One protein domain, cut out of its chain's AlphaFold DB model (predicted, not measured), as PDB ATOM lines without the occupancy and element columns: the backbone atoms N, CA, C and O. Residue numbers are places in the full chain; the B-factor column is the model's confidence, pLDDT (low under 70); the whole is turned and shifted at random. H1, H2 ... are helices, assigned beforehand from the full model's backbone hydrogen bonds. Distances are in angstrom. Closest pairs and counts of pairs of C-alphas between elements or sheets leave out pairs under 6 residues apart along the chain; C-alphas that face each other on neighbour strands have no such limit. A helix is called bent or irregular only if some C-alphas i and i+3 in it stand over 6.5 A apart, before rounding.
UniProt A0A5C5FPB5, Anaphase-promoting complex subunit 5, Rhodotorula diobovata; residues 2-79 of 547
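This is residues 2 to 79 of the 547 residues of the protein "Anaphase-promoting complex subunit 5" of Rhodotorula diobovata (UniProt A0A5C5FPB5). The longest helix, H4, stands at one end of a loose, elongated assembly of helices, across its long axis, with the short helix H5 folded back on H4's last part. H1 and H3 meet at a steep angle in the middle, and the other end is made by the small helix H2 and the loop of residues 27 to 39. The printed part has 78 residues with five named helices, in the order H1, H2, H3, H4, H5, and no named strand; its class is all helix. It is loose, with a radius of gyration of the C-alphas of 15.1 A, and spans 44 by 23 by 20 A.

H4, residues 57 to 71, is 21.0 A long from first to last C-alpha and begins at C-alpha 57, (2.204, -33.096, -2.554). H5, residues 75 to 78, follows it, is 5.1 A long and ends at C-alpha 78, (-7.473, -39.045, 14.497). H3, residues 40 to 53, is 20.0 A long. H1, residues 2 to 14, is 17.8 A long and begins at C-alpha 2, (11.152, -31.794, 7.211). H1 is neither bent nor irregular, but only just: C-alphas 9 and 12 are 6.4 A apart. H2, residues 20 to 26, is 9.9 A long.

H4 touches H5 with residues 66 to 70 alone; their closest C-alphas, those of Trp 70 and Ala 77, are 5.1 A apart. H4 and H3 are close but not clearly touching, the closest C-alphas being those of Phe 52 and Thr 60, 7.6 A apart. Their lines stand at a steep tilt of 51 degrees, opposite ways. H3 touches H1, which takes part with residues 8 to 13 alone; the closest C-alphas, those of Thr 9 and Ala 49, are 6.6 A apart. H1 and H3 run opposite ways at a steep tilt of 48 degrees. H1 and H4 are apart. H2 touches no helix. Every O i to N i+4 pair is within hydrogen-bond range in H2, H3 and H4, against 6 of 9 in H1, while H5 is too short for such a pair.

The two C-alphas farthest apart in the domain, those of Leu 28 and Ala 76, are 45.2 A apart. The printed part has no cut. The link from H2 to H3, residues 27 to 39, is long; the other three links are tight. The mean pLDDT of the printed part is 80.9, and it is under 70 at residues 26 to 32 and 77 to 79.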
ATOM      1  N   ASP A   2      10.226 -31.083   8.113       77.19
ATOM      2  CA  ASP A   2      11.152 -31.794   7.211       77.19
ATOM      3  C   ASP A   2      11.823 -33.032   7.824       77.19
ATOM      4  O   ASP A   2      11.824 -34.081   7.191       77.19
ATOM      5  N   GLU A   3      12.305 -32.970   9.072       83.00
ATOM      6  CA  GLU A   3      12.917 -34.137   9.738       83.00
ATOM      7  C   GLU A   3      11.920 -35.276  10.002       83.00
ATOM      8  O   GLU A   3      12.233 -36.443   9.780       83.00
ATOM      9  N   ALA A   4      10.696 -34.954  10.427       75.19
ATOM     10  CA  ALA A   4       9.669 -35.955  10.715       75.19
ATOM     11  C   ALA A   4       9.142 -36.612   9.431       75.19
ATOM     12  O   ALA A   4       8.960 -37.828   9.380       75.19
ATOM     13  N   LEU A   5       8.941 -35.821   8.371       78.94
ATOM     14  CA  LEU A   5       8.552 -36.339   7.061       78.94
ATOM     15  C   LEU A   5       9.666 -37.202   6.468       78.94
ATOM     16  O   LEU A   5       9.389 -38.306   6.008       78.94
ATOM     17  N   HIS A   6      10.917 -36.744   6.562       82.75
ATOM     18  CA  HIS A   6      12.091 -37.506   6.150       82.75
ATOM     19  C   HIS A   6      12.184 -38.845   6.890       82.75
ATOM     20  O   HIS A   6      12.417 -39.881   6.265       82.75
ATOM     21  N   TRP A   7      11.945 -38.855   8.203       84.44
ATOM     22  CA  TRP A   7      11.916 -40.083   8.991       84.44
ATOM     23  C   TRP A   7      10.841 -41.056   8.483       84.44
ATOM     24  O   TRP A   7      11.136 -42.215   8.193       84.44
ATOM     25  N   VAL A   8       9.603 -40.587   8.289       78.50
ATOM     26  CA  VAL A   8       8.484 -41.427   7.821       78.50
ATOM     27  C   VAL A   8       8.714 -41.954   6.400       78.50
ATOM     28  O   VAL A   8       8.381 -43.105   6.108       78.50
ATOM     29  N   THR A   9       9.280 -41.149   5.500       78.81
ATOM     30  CA  THR A   9       9.470 -41.556   4.101       78.81
ATOM     31  C   THR A   9      10.715 -42.405   3.890       78.81
ATOM     32  O   THR A   9      10.677 -43.318   3.062       78.81
ATOM     33  N   ASN A  10      11.800 -42.125   4.619       82.94
ATOM     34  CA  ASN A  10      13.115 -42.710   4.359       82.94
ATOM     35  C   ASN A  10      13.554 -43.677   5.461       82.94
ATOM     36  O   ASN A  10      13.929 -44.802   5.142       82.94
ATOM     37  N   GLU A  11      13.463 -43.305   6.738       83.94
ATOM     38  CA  GLU A  11      13.935 -44.160   7.840       83.94
ATOM     39  C   GLU A  11      12.944 -45.267   8.204       83.94
ATOM     40  O   GLU A  11      13.339 -46.407   8.417       83.94
ATOM     41  N   ALA A  12      11.635 -45.013   8.180       82.06
ATOM     42  CA  ALA A  12      10.656 -46.061   8.470       82.06
ATOM     43  C   ALA A  12      10.729 -47.225   7.460       82.06
ATOM     44  O   ALA A  12      10.387 -48.362   7.785       82.06
ATOM     45  N   ARG A  13      11.217 -46.964   6.237       82.56
ATOM     46  CA  ARG A  13      11.455 -47.997   5.220       82.56
ATOM     47  C   ARG A  13      12.650 -48.885   5.542       82.56
ATOM     48  O   ARG A  13      12.612 -50.051   5.170       82.56
ATOM     49  N   THR A  14      13.672 -48.376   6.232       84.44
ATOM     50  CA  THR A  14      14.859 -49.170   6.597       84.44
ATOM     51  C   THR A  14      14.575 -50.152   7.734       84.44
ATOM     52  O   THR A  14      15.331 -51.099   7.932       84.44
ATOM     53  N   LEU A  15      13.442 -49.992   8.432       83.94
ATOM     54  CA  LEU A  15      12.980 -50.932   9.453       83.94
ATOM     55  C   LEU A  15      12.555 -52.294   8.876       83.94
ATOM     56  O   LEU A  15      12.488 -53.263   9.631       83.94
ATOM     57  N   VAL A  16      12.259 -52.379   7.571       86.06
ATOM     58  CA  VAL A  16      11.786 -53.599   6.895       86.06
ATOM     59  C   VAL A  16      12.678 -53.922   5.697       86.06
ATOM     60  O   VAL A  16      13.024 -53.038   4.919       86.06
ATOM     61  N   ALA A  17      12.998 -55.203   5.494       81.44
ATOM     62  CA  ALA A  17      13.796 -55.634   4.347       81.44
ATOM     63  C   ALA A  17      13.143 -55.247   2.988       81.44
ATOM     64  O   ALA A  17      11.941 -55.498   2.770       81.44
ATOM     65  N   PRO A  18      13.909 -54.654   2.049       79.06
ATOM     66  CA  PRO A  18      13.389 -54.175   0.767       79.06
ATOM     67  C   PRO A  18      12.954 -55.302  -0.180       79.06
ATOM     68  O   PRO A  18      11.988 -55.114  -0.935       79.06
ATOM     69  N   SER A  19      13.536 -56.497  -0.071       81.19
ATOM     70  CA  SER A  19      13.099 -57.712  -0.769       81.19
ATOM     71  C   SER A  19      13.147 -58.954   0.131       81.19
ATOM     72  O   SER A  19      13.690 -58.910   1.233       81.19
ATOM     73  N   ASP A  20      12.529 -60.047  -0.327       76.94
ATOM     74  CA  ASP A  20      12.574 -61.344   0.366       76.94
ATOM     75  C   ASP A  20      14.003 -61.932   0.308       76.94
ATOM     76  O   ASP A  20      14.464 -62.542   1.269       76.94
ATOM     77  N   ASP A  21      14.741 -61.670  -0.778       76.75
ATOM     78  CA  ASP A  21      16.148 -62.066  -0.932       76.75
ATOM     79  C   ASP A  21      17.066 -61.269   0.015       76.75
ATOM     80  O   ASP A  21      18.009 -61.819   0.598       76.75
ATOM     81  N   ASP A  22      16.738 -59.989   0.240       71.88
ATOM     82  CA  ASP A  22      17.408 -59.132   1.224       71.88
ATOM     83  C   ASP A  22      17.105 -59.577   2.658       71.88
ATOM     84  O   ASP A  22      17.952 -59.453   3.531       71.88
ATOM     85  N   GLU A  23      15.926 -60.139   2.932       72.31
ATOM     86  CA  GLU A  23      15.588 -60.669   4.260       72.31
ATOM     87  C   GLU A  23      16.493 -61.855   4.631       72.31
ATOM     88  O   GLU A  23      16.966 -61.952   5.767       72.31
ATOM     89  N   VAL A  24      16.823 -62.712   3.659       71.88
ATOM     90  CA  VAL A  24      17.737 -63.849   3.845       71.88
ATOM     91  C   VAL A  24      19.193 -63.391   3.976       71.88
ATOM     92  O   VAL A  24      19.919 -63.897   4.832       71.88
ATOM     93  N   THR A  25      19.632 -62.416   3.176       70.25
ATOM     94  CA  THR A  25      21.013 -61.895   3.241       70.25
ATOM     95  C   THR A  25      21.257 -61.003   4.458       70.25
ATOM     96  O   THR A  25      22.313 -61.101   5.082       70.25
ATOM     97  N   LEU A  26      20.280 -60.194   4.870       65.50
ATOM     98  CA  LEU A  26      20.367 -59.363   6.075       65.50
ATOM     99  C   LEU A  26      20.246 -60.179   7.369       65.50
ATOM    100  O   LEU A  26      20.751 -59.755   8.402       65.50
ATOM    101  N   SER A  27      19.663 -61.381   7.319       63.41
ATOM    102  CA  SER A  27      19.716 -62.332   8.442       63.41
ATOM    103  C   SER A  27      21.143 -62.829   8.736       63.41
ATOM    104  O   SER A  27      21.393 -63.366   9.814       63.41
ATOM    105  N   LEU A  28      22.081 -62.655   7.796       69.19
ATOM    106  CA  LEU A  28      23.475 -63.097   7.906       69.19
ATOM    107  C   LEU A  28      24.453 -61.961   8.268       69.19
ATOM    108  O   LEU A  28      25.578 -62.252   8.678       69.19
ATOM    109  N   HIS A  29      24.047 -60.688   8.162       58.50
ATOM    110  CA  HIS A  29      24.884 -59.527   8.486       58.50
ATOM    111  C   HIS A  29      24.302 -58.701   9.650       58.50
ATOM    112  O   HIS A  29      23.207 -58.160   9.527       58.50
ATOM    113  N   PRO A  30      25.021 -58.553  10.779       68.56
ATOM    114  CA  PRO A  30      24.567 -57.712  11.878       68.56
ATOM    115  C   PRO A  30      24.803 -56.209  11.606       68.56
ATOM    116  O   PRO A  30      25.883 -55.847  11.132       68.56
ATOM    117  N   PRO A  31      23.852 -55.328  11.982       62.97
ATOM    118  CA  PRO A  31      22.576 -55.645  12.629       62.97
ATOM    119  C   PRO A  31      21.473 -56.002  11.606       62.97
ATOM    120  O   PRO A  31      21.286 -55.260  10.640       62.97
ATOM    121  N   PRO A  32      20.711 -57.094  11.822       63.94
ATOM    122  CA  PRO A  32      19.567 -57.405  10.974       63.94
ATOM    123  C   PRO A  32      18.494 -56.308  11.102       63.94
ATOM    124  O   PRO A  32      18.374 -55.687  12.165       63.94
ATOM    125  N   PRO A  33      17.691 -56.068  10.049       70.25
ATOM    126  CA  PRO A  33      16.566 -55.152  10.120       70.25
ATOM    127  C   PRO A  33      15.626 -55.576  11.257       70.25
ATOM    128  O   PRO A  33      15.394 -56.771  11.463       70.25
ATOM    129  N   PRO A  34      15.069 -54.613  12.006       76.38
ATOM    130  CA  PRO A  34      14.317 -54.907  13.219       76.38
ATOM    131  C   PRO A  34      12.999 -55.642  12.953       76.38
ATOM    132  O   PRO A  34      12.484 -56.294  13.861       76.38
ATOM    133  N   LEU A  35      12.436 -55.554  11.739       85.62
ATOM    134  CA  LEU A  35      11.150 -56.159  11.397       85.62
ATOM    135  C   LEU A  35      11.241 -57.099  10.191       85.62
ATOM    136  O   LEU A  35      11.634 -56.707   9.092       85.62
ATOM    137  N   LEU A  36      10.750 -58.325  10.392       83.81
ATOM    138  CA  LEU A  36      10.520 -59.285   9.313       83.81
ATOM    139  C   LEU A  36       9.450 -58.759   8.356       83.81
ATOM    140  O   LEU A  36       8.407 -58.244   8.776       83.81
ATOM    141  N   ARG A  37       9.660 -58.952   7.060       83.56
ATOM    142  CA  ARG A  37       8.806 -58.437   5.985       83.56
ATOM    143  C   ARG A  37       7.438 -59.107   5.951       83.56
ATOM    144  O   ARG A  37       6.442 -58.450   5.637       83.56
ATOM    145  N   ALA A  38       7.397 -60.394   6.289       82.25
ATOM    146  CA  ALA A  38       6.172 -61.182   6.400       82.25
ATOM    147  C   ALA A  38       5.450 -60.995   7.747       82.25
ATOM    148  O   ALA A  38       4.319 -61.463   7.904       82.25
ATOM    149  N   SER A  39       6.071 -60.319   8.723       85.69
ATOM    150  CA  SER A  39       5.398 -60.032   9.989       85.69
ATOM    151  C   SER A  39       4.216 -59.078   9.768       85.69
ATOM    152  O   SER A  39       4.268 -58.223   8.877       85.69
ATOM    153  N   PRO A  40       3.152 -59.156  10.589       81.12
ATOM    154  CA  PRO A  40       2.035 -58.214  10.512       81.12
ATOM    155  C   PRO A  40       2.481 -56.746  10.580       81.12
ATOM    156  O   PRO A  40       1.938 -55.905   9.865       81.12
ATOM    157  N   LEU A  41       3.502 -56.447  11.392       85.19
ATOM    158  CA  LEU A  41       4.044 -55.098  11.544       85.19
ATOM    159  C   LEU A  41       4.862 -54.666  10.316       85.19
ATOM    160  O   LEU A  41       4.693 -53.550   9.835       85.19
ATOM    161  N   GLY A  42       5.671 -55.563   9.742       86.56
ATOM    162  CA  GLY A  42       6.390 -55.305   8.491       86.56
ATOM    163  C   GLY A  42       5.447 -55.064   7.306       86.56
ATOM    164  O   GLY A  42       5.653 -54.138   6.520       86.56
ATOM    165  N   LEU A  43       4.354 -55.831   7.215       83.25
ATOM    166  CA  LEU A  43       3.294 -55.611   6.226       83.25
ATOM    167  C   LEU A  43       2.599 -54.259   6.413       83.25
ATOM    168  O   LEU A  43       2.322 -53.575   5.426       83.25
ATOM    169  N   PHE A  44       2.335 -53.864   7.662       86.81
ATOM    170  CA  PHE A  44       1.763 -52.558   7.978       86.81
ATOM    171  C   PHE A  44       2.688 -51.421   7.532       86.81
ATOM    172  O   PHE A  44       2.263 -50.580   6.743       86.81
ATOM    173  N   VAL A  45       3.959 -51.433   7.951       87.50
ATOM    174  CA  VAL A  45       4.947 -50.397   7.595       87.50
ATOM    175  C   VAL A  45       5.102 -50.284   6.078       87.50
ATOM    176  O   VAL A  45       5.046 -49.183   5.535       87.50
ATOM    177  N   ARG A  46       5.192 -51.413   5.360       86.19
ATOM    178  CA  ARG A  46       5.268 -51.422   3.888       86.19
ATOM    179  C   ARG A  46       4.024 -50.838   3.233       86.19
ATOM    180  O   ARG A  46       4.140 -50.041   2.304       86.19
ATOM    181  N   ARG A  47       2.831 -51.225   3.694       86.19
ATOM    182  CA  ARG A  47       1.570 -50.701   3.156       86.19
ATOM    183  C   ARG A  47       1.462 -49.196   3.385       86.19
ATOM    184  O   ARG A  47       1.056 -48.483   2.469       86.19
ATOM    185  N   THR A  48       1.848 -48.717   4.562       84.81
ATOM    186  CA  THR A  48       1.853 -47.289   4.898       84.81
ATOM    187  C   THR A  48       2.865 -46.531   4.043       84.81
ATOM    188  O   THR A  48       2.500 -45.539   3.424       84.81
ATOM    189  N   ALA A  49       4.089 -47.045   3.898       85.31
ATOM    190  CA  ALA A  49       5.130 -46.439   3.067       85.31
ATOM    191  C   ALA A  49       4.760 -46.377   1.575       85.31
ATOM    192  O   ALA A  49       5.105 -45.403   0.904       85.31
ATOM    193  N   LEU A  50       4.064 -47.397   1.056       84.25
ATOM    194  CA  LEU A  50       3.517 -47.402  -0.305       84.25
ATOM    195  C   LEU A  50       2.368 -46.408  -0.458       84.25
ATOM    196  O   LEU A  50       2.337 -45.673  -1.437       84.25
ATOM    197  N   SER A  51       1.453 -46.363   0.513       84.50
ATOM    198  CA  SER A  51       0.330 -45.418   0.492       84.50
ATOM    199  C   SER A  51       0.842 -43.979   0.515       84.50
ATOM    200  O   SER A  51       0.374 -43.156  -0.255       84.50
ATOM    201  N   PHE A  52       1.861 -43.697   1.333       86.31
ATOM    202  CA  PHE A  52       2.482 -42.378   1.425       86.31
ATOM    203  C   PHE A  52       3.221 -41.983   0.141       86.31
ATOM    204  O   PHE A  52       3.158 -40.835  -0.275       86.31
ATOM    205  N   ALA A  53       3.882 -42.940  -0.521       85.12
ATOM    206  CA  ALA A  53       4.564 -42.708  -1.797       85.12
ATOM    207  C   ALA A  53       3.609 -42.360  -2.947       85.12
ATOM    208  O   ALA A  53       4.047 -41.804  -3.949       85.12
ATOM    209  N   GLN A  54       2.339 -42.751  -2.826       88.19
ATOM    210  CA  GLN A  54       1.296 -42.485  -3.813       88.19
ATOM    211  C   GLN A  54       0.583 -41.149  -3.578       88.19
ATOM    212  O   GLN A  54      -0.219 -40.758  -4.421       88.19
ATOM    213  N   LEU A  55       0.843 -40.470  -2.454       86.81
ATOM    214  CA  LEU A  55       0.228 -39.180  -2.171       86.81
ATOM    215  C   LEU A  55       0.826 -38.100  -3.073       86.81
ATOM    216  O   LEU A  55       2.044 -37.976  -3.204       86.81
ATOM    217  N   GLU A  56      -0.045 -37.283  -3.656       91.19
ATOM    218  CA  GLU A  56       0.369 -36.019  -4.255       91.19
ATOM    219  C   GLU A  56       0.839 -35.049  -3.163       91.19
ATOM    220  O   GLU A  56       0.405 -35.133  -2.014       91.19
ATOM    221  N   PHE A  57       1.681 -34.074  -3.516       88.06
ATOM    222  CA  PHE A  57       2.204 -33.096  -2.554       88.06
ATOM    223  C   PHE A  57       1.092 -32.369  -1.774       88.06
ATOM    224  O   PHE A  57       1.205 -32.172  -0.565       88.06
ATOM    225  N   SER A  58      -0.016 -32.031  -2.443       88.38
ATOM    226  CA  SER A  58      -1.215 -31.453  -1.819       88.38
ATOM    227  C   SER A  58      -1.811 -32.374  -0.747       88.38
ATOM    228  O   SER A  58      -2.081 -31.934   0.368       88.38
ATOM    229  N   GLN A  59      -1.947 -33.665  -1.047       87.06
ATOM    230  CA  GLN A  59      -2.473 -34.675  -0.129       87.06
ATOM    231  C   GLN A  59      -1.517 -34.937   1.042       87.06
ATOM    232  O   GLN A  59      -1.963 -35.178   2.162       87.06
ATOM    233  N   THR A  60      -0.202 -34.864   0.812       88.38
ATOM    234  CA  THR A  60       0.808 -34.945   1.874       88.38
ATOM    235  C   THR A  60       0.687 -33.775   2.852       88.38
ATOM    236  O   THR A  60       0.756 -33.994   4.062       88.38
ATOM    237  N   LEU A  61       0.459 -32.553   2.355       87.88
ATOM    238  CA  LEU A  61       0.218 -31.378   3.202       87.88
ATOM    239  C   LEU A  61      -1.087 -31.504   4.000       87.88
ATOM    240  O   LEU A  61      -1.100 -31.205   5.193       87.88
ATOM    241  N   GLU A  62      -2.167 -31.990   3.381       88.12
ATOM    242  CA  GLU A  62      -3.431 -32.256   4.083       88.12
ATOM    243  C   GLU A  62      -3.269 -33.311   5.185       88.12
ATOM    244  O   GLU A  62      -3.771 -33.134   6.298       88.12
ATOM    245  N   TRP A  63      -2.546 -34.395   4.894       88.69
ATOM    246  CA  TRP A  63      -2.231 -35.432   5.872       88.69
ATOM    247  C   TRP A  63      -1.409 -34.875   7.038       88.69
ATOM    248  O   TRP A  63      -1.734 -35.153   8.190       88.69
ATOM    249  N   TRP A  64      -0.394 -34.052   6.756       89.94
ATOM    250  CA  TRP A  64       0.434 -33.424   7.787       89.94
ATOM    251  C   TRP A  64      -0.386 -32.485   8.681       89.94
ATOM    252  O   TRP A  64      -0.319 -32.589   9.901       89.94
ATOM    253  N   GLY A  65      -1.245 -31.643   8.098       90.31
ATOM    254  CA  GLY A  65      -2.135 -30.774   8.873       90.31
ATOM    255  C   GLY A  65      -3.188 -31.540   9.687       90.31
ATOM    256  O   GLY A  65      -3.655 -31.062  10.720       90.31
ATOM    257  N   ALA A  66      -3.591 -32.740   9.256       85.69
ATOM    258  CA  ALA A  66      -4.403 -33.634  10.082       85.69
ATOM    259  C   ALA A  66      -3.584 -34.259  11.224       85.69
ATOM    260  O   ALA A  66      -4.081 -34.362  12.342       85.69
ATOM    261  N   PHE A  67      -2.331 -34.635  10.962       85.94
ATOM    262  CA  PHE A  67      -1.417 -35.173  11.967       85.94
ATOM    263  C   PHE A  67      -1.101 -34.155  13.072       85.94
ATOM    264  O   PHE A  67      -1.182 -34.507  14.244       85.94
ATOM    265  N   GLU A  68      -0.824 -32.894  12.727       90.44
ATOM    266  CA  GLU A  68      -0.601 -31.823  13.712       90.44
ATOM    267  C   GLU A  68      -1.822 -31.631  14.619       90.44
ATOM    268  O   GLU A  68      -1.701 -31.707  15.839       90.44
ATOM    269  N   ARG A  69      -3.022 -31.516  14.034       87.75
ATOM    270  CA  ARG A  69      -4.270 -31.414  14.809       87.75
ATOM    271  C   ARG A  69      -4.494 -32.614  15.724       87.75
ATOM    272  O   ARG A  69      -4.963 -32.455  16.847       87.75
ATOM    273  N   TRP A  70      -4.153 -33.815  15.261       87.88
ATOM    274  CA  TRP A  70      -4.224 -35.014  16.091       87.88
ATOM    275  C   TRP A  70      -3.255 -34.951  17.280       87.88
ATOM    276  O   TRP A  70      -3.656 -35.268  18.400       87.88
ATOM    277  N   CYS A  71      -2.013 -34.510  17.061       85.81
ATOM    278  CA  CYS A  71      -1.043 -34.280  18.135       85.81
ATOM    279  C   CYS A  71      -1.527 -33.225  19.143       85.81
ATOM    280  O   CYS A  71      -1.262 -33.370  20.335       85.81
ATOM    281  N   ASP A  72      -2.292 -32.232  18.687       91.38
ATOM    282  CA  ASP A  72      -2.925 -31.212  19.533       91.38
ATOM    283  C   ASP A  72      -4.169 -31.722  20.293       91.38
ATOM    284  O   ASP A  72      -4.783 -30.983  21.065       91.38
ATOM    285  N   GLY A  73      -4.547 -32.994  20.114       88.56
ATOM    286  CA  GLY A  73      -5.669 -33.626  20.810       88.56
ATOM    287  C   GLY A  73      -7.019 -33.505  20.098       88.56
ATOM    288  O   GLY A  73      -8.044 -33.849  20.689       88.56
ATOM    289  N   ASP A  74      -7.053 -33.065  18.836       87.19
ATOM    290  CA  ASP A  74      -8.266 -33.108  18.015       87.19
ATOM    291  C   ASP A  74      -8.597 -34.566  17.648       87.19
ATOM    292  O   ASP A  74      -8.085 -35.141  16.681       87.19
ATOM    293  N   ALA A  75      -9.474 -35.190  18.440       74.69
ATOM    294  CA  ALA A  75      -9.938 -36.556  18.206       74.69
ATOM    295  C   ALA A  75     -10.596 -36.727  16.821       74.69
ATOM    296  O   ALA A  75     -10.502 -37.807  16.234       74.69
ATOM    297  N   ALA A  76     -11.184 -35.663  16.256       70.88
ATOM    298  CA  ALA A  76     -11.788 -35.698  14.925       70.88
ATOM    299  C   ALA A  76     -10.737 -35.745  13.800       70.88
ATOM    300  O   ALA A  76     -11.043 -36.167  12.686       70.88
ATOM    301  N   ALA A  77      -9.490 -35.352  14.076       68.44
ATOM    302  CA  ALA A  77      -8.373 -35.514  13.149       68.44
ATOM    303  C   ALA A  77      -7.774 -36.938  13.187       68.44
ATOM    304  O   ALA A  77      -7.276 -37.414  12.165       68.44
ATOM    305  N   ALA A  78      -7.877 -37.637  14.331       63.28
ATOM    306  CA  ALA A  78      -7.473 -39.045  14.497       63.28
ATOM    307  C   ALA A  78      -8.325 -39.989  13.642       63.28
ATOM    308  O   ALA A  78      -7.847 -40.960  13.048       63.28
ATOM    309  N   GLU A  79      -9.618 -39.681  13.592       63.59
ATOM    310  CA  GLU A  79     -10.621 -40.371  12.803       63.59
ATOM    311  C   GLU A  79     -10.520 -39.877  11.358       63.59
ATOM    312  O   GLU A  79     -11.419 -39.246  10.808       63.59
TER     313      GLU A  79